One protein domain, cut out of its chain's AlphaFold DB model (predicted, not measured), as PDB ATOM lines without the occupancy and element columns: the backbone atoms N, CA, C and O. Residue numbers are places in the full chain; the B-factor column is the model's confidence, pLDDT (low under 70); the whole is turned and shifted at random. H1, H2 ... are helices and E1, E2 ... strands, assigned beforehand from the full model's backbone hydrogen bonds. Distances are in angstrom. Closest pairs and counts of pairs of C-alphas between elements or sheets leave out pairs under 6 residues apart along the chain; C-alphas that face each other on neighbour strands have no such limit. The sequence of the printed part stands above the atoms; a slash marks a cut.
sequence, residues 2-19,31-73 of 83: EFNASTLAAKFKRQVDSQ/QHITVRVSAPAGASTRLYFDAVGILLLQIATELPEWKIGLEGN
ATOM      1  N   GLU A   2      23.910  16.770 118.408       53.41
ATOM      2  CA  GLU A   2      23.004  16.131 117.446       53.41
ATOM      3  C   GLU A   2      22.034  17.167 116.878       53.41
ATOM      4  O   GLU A   2      21.300  17.830 117.607       53.41
ATOM      5  N   PHE A   3      22.065  17.332 115.560       65.19
ATOM      6  CA  PHE A   3      21.176  18.230 114.835       65.19
ATOM      7  C   PHE A   3      19.883  17.469 114.509       65.19
ATOM      8  O   PHE A   3      19.701  16.972 113.402       65.19
ATOM      9  N   ASN A   4      19.014  17.298 115.508       82.31
ATOM     10  CA  ASN A   4      17.714  16.641 115.344       82.31
ATOM     11  C   ASN A   4      16.563  17.663 115.265       82.31
ATOM     12  O   ASN A   4      16.730  18.842 115.591       82.31
ATOM     13  N   ALA A   5      15.397  17.205 114.803       83.69
ATOM     14  CA  ALA A   5      14.243  18.064 114.551       83.69
ATOM     15  C   ALA A   5      13.780  18.792 115.819       83.69
ATOM     16  O   ALA A   5      13.481  19.979 115.769       83.69
ATOM     17  N   SER A   6      13.832  18.126 116.973       85.81
ATOM     18  CA  SER A   6      13.477  18.704 118.274       85.81
ATOM     19  C   SER A   6      14.386  19.873 118.667       85.81
ATOM     20  O   SER A   6      13.911  20.898 119.152       85.81
ATOM     21  N   THR A   7      15.695  19.755 118.423       86.81
ATOM     22  CA  THR A   7      16.658  20.833 118.698       86.81
ATOM     23  C   THR A   7      16.419  22.027 117.778       86.81
ATOM     24  O   THR A   7      16.510  23.177 118.211       86.81
ATOM     25  N   LEU A   8      16.086  21.767 116.512       87.56
ATOM     26  CA  LEU A   8      15.750  22.815 115.554       87.56
ATOM     27  C   LEU A   8      14.409  23.490 115.898       87.56
ATOM     28  O   LEU A   8      14.336  24.717 115.905       87.56
ATOM     29  N   ALA A   9      13.395  22.718 116.289       88.31
ATOM     30  CA  ALA A   9      12.099  23.224 116.736       88.31
ATOM     31  C   ALA A   9      12.238  24.123 117.970       88.31
ATOM     32  O   ALA A   9      11.690  25.220 117.998       88.31
ATOM     33  N   ALA A  10      13.055  23.726 118.951       88.44
ATOM     34  CA  ALA A  10      13.339  24.550 120.125       88.44
ATOM     35  C   ALA A  10      14.012  25.887 119.758       88.44
ATOM     36  O   ALA A  10      13.737  26.914 120.382       88.44
ATOM     37  N   LYS A  11      14.875  25.904 118.730       88.06
ATOM     38  CA  LYS A  11      15.459  27.151 118.212       88.06
ATOM     39  C   LYS A  11      14.419  28.034 117.533       88.06
ATOM     40  O   LYS A  11      14.451  29.243 117.743       88.06
ATOM     41  N   PHE A  12      13.517  27.456 116.740       88.00
ATOM     42  CA  PHE A  12      12.414  28.218 116.158       88.00
ATOM     43  C   PHE A  12      11.498  28.779 117.235       88.00
ATOM     44  O   PHE A  12      11.210  29.969 117.208       88.00
ATOM     45  N   LYS A  13      11.138  27.976 118.242       88.06
ATOM     46  CA  LYS A  13      10.306  28.428 119.357       88.06
ATOM     47  C   LYS A  13      10.925  29.623 120.075       88.06
ATOM     48  O   LYS A  13      10.230  30.592 120.318       88.06
ATOM     49  N   ARG A  14      12.235  29.606 120.345       88.00
ATOM     50  CA  ARG A  14      12.922  30.771 120.933       88.00
ATOM     51  C   ARG A  14      12.850  32.022 120.056       88.00
ATOM     52  O   ARG A  14      12.745  33.115 120.593       88.00
ATOM     53  N   GLN A  15      12.927  31.878 118.732       87.94
ATOM     54  CA  GLN A  15      12.765  33.015 117.815       87.94
ATOM     55  C   GLN A  15      11.328  33.541 117.809       87.94
ATOM     56  O   GLN A  15      11.138  34.750 117.721       87.94
ATOM     57  N   VAL A  16      10.342  32.644 117.907       86.38
ATOM     58  CA  VAL A  16       8.922  32.991 118.021       86.38
ATOM     59  C   VAL A  16       8.654  33.718 119.332       86.38
ATOM     60  O   VAL A  16       8.169  34.836 119.308       86.38
ATOM     61  N   ASP A  17       9.048  33.130 120.456       85.38
ATOM     62  CA  ASP A  17       8.865  33.684 121.801       85.38
ATOM     63  C   ASP A  17       9.535  35.057 121.961       85.38
ATOM     64  O   ASP A  17       8.962  35.970 122.538       85.38
ATOM     65  N   SER A  18      10.709  35.248 121.349       85.19
ATOM     66  CA  SER A  18      11.401  36.543 121.338       85.19
ATOM     67  C   SER A  18      10.701  37.626 120.506       85.19
ATOM     68  O   SER A  18      11.067  38.795 120.636       85.19
ATOM     69  N   GLN A  19       9.788  37.256 119.604       83.44
ATOM     70  CA  GLN A  19       9.054  38.178 118.726       83.44
ATOM     71  C   GLN A  19       7.579  38.312 119.116       83.44
ATOM     72  O   GLN A  19       6.934  39.284 118.725       83.44
ATOM     73  N   GLN A  31      -5.857  40.635 116.845       78.62
ATOM     74  CA  GLN A  31      -4.397  40.667 116.893       78.62
ATOM     75  C   GLN A  31      -3.843  39.873 115.719       78.62
ATOM     76  O   GLN A  31      -4.205  38.719 115.521       78.62
ATOM     77  N   HIS A  32      -2.956  40.502 114.952       83.12
ATOM     78  CA  HIS A  32      -2.223  39.869 113.865       83.12
ATOM     79  C   HIS A  32      -0.732  40.096 114.112       83.12
ATOM     80  O   HIS A  32      -0.250  41.228 114.075       83.12
ATOM     81  N   ILE A  33      -0.013  39.011 114.394       84.56
ATOM     82  CA  ILE A  33       1.427  39.012 114.629       84.56
ATOM     83  C   ILE A  33       2.089  38.151 113.566       84.56
ATOM     84  O   ILE A  33       1.740  36.990 113.373       84.56
ATOM     85  N   THR A  34       3.090  38.713 112.907       85.06
ATOM     86  CA  THR A  34       3.888  37.999 111.920       85.06
ATOM     87  C   THR A  34       5.288  37.794 112.477       85.06
ATOM     88  O   THR A  34       6.009  38.756 112.737       85.06
ATOM     89  N   VAL A  35       5.689  36.540 112.643       86.25
ATOM     90  CA  VAL A  35       7.013  36.152 113.128       86.25
ATOM     91  C   VAL A  35       7.796  35.548 111.978       86.25
ATOM     92  O   VAL A  35       7.314  34.647 111.294       86.25
ATOM     93  N   ARG A  36       9.039  35.992 111.794       86.06
ATOM     94  CA  ARG A  36       9.952  35.351 110.843       86.06
ATOM     95  C   ARG A  36      10.929  34.455 111.569       86.06
ATOM     96  O   ARG A  36      11.535  34.865 112.560       86.06
ATOM     97  N   VAL A  37      11.089  33.239 111.064       84.44
ATOM     98  CA  VAL A  37      12.092  32.297 111.547       84.44
ATOM     99  C   VAL A  37      12.903  31.754 110.381       84.44
ATOM    100  O   VAL A  37      12.373  31.404 109.328       84.44
ATOM    101  N   SER A  38      14.211  31.651 110.587       81.75
ATOM    102  CA  SER A  38      15.122  31.106 109.582       81.75
ATOM    103  C   SER A  38      15.804  29.858 110.112       81.75
ATOM    104  O   SER A  38      16.269  29.811 111.260       81.75
ATOM    105  N   ALA A  39      15.859  28.822 109.276       78.06
ATOM    106  CA  ALA A  39      16.623  27.626 109.583       78.06
ATOM    107  C   ALA A  39      18.132  27.930 109.497       78.06
ATOM    108  O   ALA A  39      18.562  28.720 108.654       78.06
ATOM    109  N   PRO A  40      18.970  27.303 110.338       76.56
ATOM    110  CA  PRO A  40      20.414  27.425 110.215       76.56
ATOM    111  C   PRO A  40      20.892  26.825 108.887       76.56
ATOM    112  O   PRO A  40      20.376  25.802 108.427       76.56
ATOM    113  N   ALA A  41      21.922  27.444 108.303       70.94
ATOM    114  CA  ALA A  41      22.555  26.955 107.084       70.94
ATOM    115  C   ALA A  41      22.985  25.485 107.255       70.94
ATOM    116  O   ALA A  41      23.686  25.143 108.207       70.94
ATOM    117  N   GLY A  42      22.534  24.617 106.346       72.56
ATOM    118  CA  GLY A  42      22.812  23.175 106.378       72.56
ATOM    119  C   GLY A  42      21.693  22.294 106.947       72.56
ATOM    120  O   GLY A  42      21.829  21.072 106.926       72.56
ATOM    121  N   ALA A  43      20.572  22.860 107.410       74.69
ATOM    122  CA  ALA A  43      19.391  22.062 107.736       74.69
ATOM    123  C   ALA A  43      18.797  21.435 106.461       74.69
ATOM    124  O   ALA A  43      18.465  22.131 105.503       74.69
ATOM    125  N   SER A  44      18.648  20.108 106.436       81.44
ATOM    126  CA  SER A  44      17.971  19.434 105.324       81.44
ATOM    127  C   SER A  44      16.480  19.774 105.312       81.44
ATOM    128  O   SER A  44      15.858  19.852 106.369       81.44
ATOM    129  N   THR A  45      15.876  19.856 104.124       81.50
ATOM    130  CA  THR A  45      14.438  20.127 103.941       81.50
ATOM    131  C   THR A  45      13.547  19.219 104.794       81.50
ATOM    132  O   THR A  45      12.592  19.682 105.406       81.50
ATOM    133  N   ARG A  46      13.892  17.928 104.906       84.88
ATOM    134  CA  ARG A  46      13.168  16.976 105.762       84.88
ATOM    135  C   ARG A  46      13.232  17.355 107.243       84.88
ATOM    136  O   ARG A  46      12.205  17.369 107.906       84.88
ATOM    137  N   LEU A  47      14.429  17.660 107.743       85.50
ATOM    138  CA  LEU A  47      14.648  18.051 109.137       85.50
ATOM    139  C   LEU A  47      13.914  19.354 109.467       85.50
ATOM    140  O   LEU A  47      13.360  19.498 110.551       85.50
ATOM    141  N   TYR A  48      13.904  20.280 108.511       84.62
ATOM    142  CA  TYR A  48      13.164  21.528 108.594       84.62
ATOM    143  C   TYR A  48      11.659  21.285 108.756       84.62
ATOM    144  O   TYR A  48      11.082  21.762 109.726       84.62
ATOM    145  N   PHE A  49      11.031  20.506 107.867       85.75
ATOM    146  CA  PHE A  49       9.590  20.252 107.956       85.75
ATOM    147  C   PHE A  49       9.201  19.491 109.227       85.75
ATOM    148  O   PHE A  49       8.179  19.808 109.831       85.75
ATOM    149  N   ASP A  50      10.030  18.544 109.668       89.31
ATOM    150  CA  ASP A  50       9.816  17.817 110.924       89.31
ATOM    151  C   ASP A  50       9.860  18.775 112.130       89.31
ATOM    152  O   ASP A  50       8.960  18.789 112.970       89.31
ATOM    153  N   ALA A  51      10.848  19.677 112.156       89.12
ATOM    154  CA  ALA A  51      10.977  20.698 113.191       89.12
ATOM    155  C   ALA A  51       9.823  21.715 113.182       89.12
ATOM    156  O   ALA A  51       9.346  22.106 114.247       89.12
ATOM    157  N   VAL A  52       9.361  22.132 112.000       87.12
ATOM    158  CA  VAL A  52       8.191  23.012 111.854       87.12
ATOM    159  C   VAL A  52       6.930  22.318 112.365       87.12
ATOM    160  O   VAL A  52       6.161  22.933 113.094       87.12
ATOM    161  N   GLY A  53       6.742  21.029 112.068       89.19
ATOM    162  CA  GLY A  53       5.620  20.252 112.599       89.19
ATOM    163  C   GLY A  53       5.610  20.198 114.130       89.19
ATOM    164  O   GLY A  53       4.575  20.440 114.750       89.19
ATOM    165  N   ILE A  54       6.772  19.958 114.749       91.31
ATOM    166  CA  ILE A  54       6.922  19.969 116.215       91.31
ATOM    167  C   ILE A  54       6.608  21.358 116.786       91.31
ATOM    168  O   ILE A  54       5.895  21.464 117.784       91.31
ATOM    169  N   LEU A  55       7.121  22.419 116.157       89.56
ATOM    170  CA  LEU A  55       6.876  23.800 116.569       89.56
ATOM    171  C   LEU A  55       5.380  24.141 116.537       89.56
ATOM    172  O   LEU A  55       4.853  24.647 117.522       89.56
ATOM    173  N   LEU A  56       4.697  23.836 115.431       88.69
ATOM    174  CA  LEU A  56       3.262  24.091 115.284       88.69
ATOM    175  C   LEU A  56       2.443  23.373 116.354       88.69
ATOM    176  O   LEU A  56       1.530  23.968 116.915       88.69
ATOM    177  N   LEU A  57       2.780  22.116 116.655       89.88
ATOM    178  CA  LEU A  57       2.096  21.348 117.693       89.88
ATOM    179  C   LEU A  57       2.250  22.009 119.071       89.88
ATOM    180  O   LEU A  57       1.280  22.107 119.823       89.88
ATOM    181  N   GLN A  58       3.461  22.473 119.394       89.38
ATOM    182  CA  GLN A  58       3.737  23.177 120.648       89.38
ATOM    183  C   GLN A  58       2.935  24.473 120.732       89.38
ATOM    184  O   GLN A  58       2.210  24.671 121.703       89.38
ATOM    185  N   ILE A  59       2.976  25.299 119.683       87.12
ATOM    186  CA  ILE A  59       2.266  26.577 119.695       87.12
ATOM    187  C   ILE A  59       0.749  26.375 119.716       87.12
ATOM    188  O   ILE A  59       0.072  27.046 120.480       87.12
ATOM    189  N   ALA A  60       0.202  25.419 118.962       87.25
ATOM    190  CA  ALA A  60      -1.230  25.112 119.006       87.25
ATOM    191  C   ALA A  60      -1.685  24.608 120.389       87.25
ATOM    192  O   ALA A  60      -2.837  24.798 120.768       87.25
ATOM    193  N   THR A  61      -0.784  23.977 121.151       88.75
ATOM    194  CA  THR A  61      -1.050  23.560 122.536       88.75
ATOM    195  C   THR A  61      -0.995  24.745 123.504       88.75
ATOM    196  O   THR A  61      -1.794  24.809 124.434       88.75
ATOM    197  N   GLU A  62      -0.065  25.682 123.302       85.38
ATOM    198  CA  GLU A  62       0.129  26.860 124.163       85.38
ATOM    199  C   GLU A  62      -0.873  27.989 123.874       85.38
ATOM    200  O   GLU A  62      -1.290  28.696 124.788       85.38
ATOM    201  N   LEU A  63      -1.278  28.140 122.612       83.94
ATOM    202  CA  LEU A  63      -2.123  29.210 122.084       83.94
ATOM    203  C   LEU A  63      -3.301  28.625 121.273       83.94
ATOM    204  O   LEU A  63      -3.427  28.905 120.080       83.94
ATOM    205  N   PRO A  64      -4.191  27.823 121.886       82.44
ATOM    206  CA  PRO A  64      -5.261  27.115 121.170       82.44
ATOM    207  C   PRO A  64      -6.306  28.043 120.530       82.44
ATOM    208  O   PRO A  64      -7.038  27.640 119.630       82.44
ATOM    209  N   GLU A  65      -6.399  29.280 121.009       83.88
ATOM    210  CA  GLU A  65      -7.315  30.306 120.507       83.88
ATOM    211  C   GLU A  65      -6.771  31.094 119.307       83.88
ATOM    212  O   GLU A  65      -7.524  31.826 118.666       83.88
ATOM    213  N   TRP A  66      -5.485  30.937 118.979       84.62
ATOM    214  CA  TRP A  66      -4.842  31.634 117.871       84.62
ATOM    215  C   TRP A  66      -4.889  30.785 116.598       84.62
ATOM    216  O   TRP A  66      -4.566  29.597 116.596       84.62
ATOM    217  N   LYS A  67      -5.245  31.406 115.475       86.88
ATOM    218  CA  LYS A  67      -5.066  30.820 114.146       86.88
ATOM    219  C   LYS A  67      -3.615  30.979 113.725       86.88
ATOM    220  O   LYS A  67      -3.083  32.084 113.766       86.88
ATOM    221  N   ILE A  68      -3.009  29.874 113.300       87.50
ATOM    222  CA  ILE A  68      -1.614  29.838 112.869       87.50
ATOM    223  C   ILE A  68      -1.572  29.681 111.347       87.50
ATOM    224  O   ILE A  68      -2.035  28.672 110.813       87.50
ATOM    225  N   GLY A  69      -1.030  30.680 110.657       87.12
ATOM    226  CA  GLY A  69      -0.716  30.645 109.232       87.12
ATOM    227  C   GLY A  69       0.765  30.350 109.008       87.12
ATOM    228  O   GLY A  69       1.615  30.742 109.804       87.12
ATOM    229  N   LEU A  70       1.083  29.652 107.918       87.19
ATOM    230  CA  LEU A  70       2.457  29.430 107.479       87.19
ATOM    231  C   LEU A  70       2.609  29.909 106.042       87.19
ATOM    232  O   LEU A  70       1.908  29.425 105.153       87.19
ATOM    233  N   GLU A  71       3.562  30.802 105.815       83.06
ATOM    234  CA  GLU A  71       3.926  31.288 104.490       83.06
ATOM    235  C   GLU A  71       5.449  31.242 104.310       83.06
ATOM    236  O   GLU A  71       6.217  31.358 105.262       83.06
ATOM    237  N   GLY A  72       5.902  31.055 103.072       75.44
ATOM    238  CA  GLY A  72       7.314  31.175 102.723       75.44
ATOM    239  C   GLY A  72       8.034  29.845 102.515       75.44
ATOM    240  O   GLY A  72       7.459  28.848 102.076       75.44
ATOM    241  N   ASN A  73       9.349  29.861 102.731       74.75
ATOM    242  CA  ASN A  73      10.273  28.791 102.347       74.75
ATOM    243  C   ASN A  73      11.280  28.499 103.480       74.75
ATOM    244  O   ASN A  73      11.373  29.282 104.417       74.75
TER     245      ASN A  73
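Overview. This is residues 2 to 19 and 31 to 73 of the 83 residues of an uncharacterized protein of Pseudomonas aeruginosa (UniProt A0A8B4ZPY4). The longest helix, H2, makes one long side of an elongated body; H1 starts against residues 47 to 55 of H2 and slants away from it at 52 degrees. H1 and E2 lie to either side of H2, and E1 lies across from H2, so that two helices and two single strands surround the middle without forming a sheet. The printed part has 61 residues, with two named helices and two named strands in the order H1, E1, H2, E2, and its class is mixed, helices and strands. The whole is compact, with a radius of gyration of the C-alphas of 11.5 A, and its C-alphas span 35 by 20 by 19 A.

Arrangement. Begin with H2, residues 45 to 62, and then find H1, residues 5 to 17. They touch, H2 with its residues 47 to 55 alone; look at Ala 5 and Ala 51, whose C-alphas are the closest of the two at 4.4 A. Their lines stand at a steep tilt of 52 degrees, and they run the same way. In both helices every O i to N i+4 pair is within hydrogen-bond range. Next look at E2, residues 67 to 73: its closest C-alpha to H2 is that of Ile 68, 7.8 A from that of Ala 60. E2 is apart from H1. Then find E1, residues 32 to 37, which is apart from H2; its closest C-alphas with H1 are those of Val 35 and Val 16, at 6.1 A. E1 and E2 are near each other, with no pair of C-alphas within 8 A but 8 pairs within 10 A, and each pairs with no named strand.

Along the chain. Find C-alpha 45 at (14.438, 20.127, 103.941); from there H2 runs 25.7 A to C-alpha 62 at (0.129, 26.860, 124.163). H1 begins at C-alpha 5, at (14.243, 18.064, 114.551), and runs 18.0 A to C-alpha 17. E1 covers 16.4 A from His 32 to Val 37. E2 covers 19.5 A from Lys 67 to Asn 73, whose C-alpha is at (10.273, 28.791, 102.347).

Size, cuts and confidence. The two C-alphas farthest apart are those of Glu 2 and Gln 31, at 36.8 A. Residues 20 to 30 are cut out, and C-alphas 19 and 31 are 13.8 A apart across the cut, which falls in the link from H1 to E1. Of the links that are printed whole, E1 to H2 is short, with 7 residues, and H2 to E2 is tight, with 4. The mean pLDDT of the printed part is 83.9, and residues 2 to 3 are under 70.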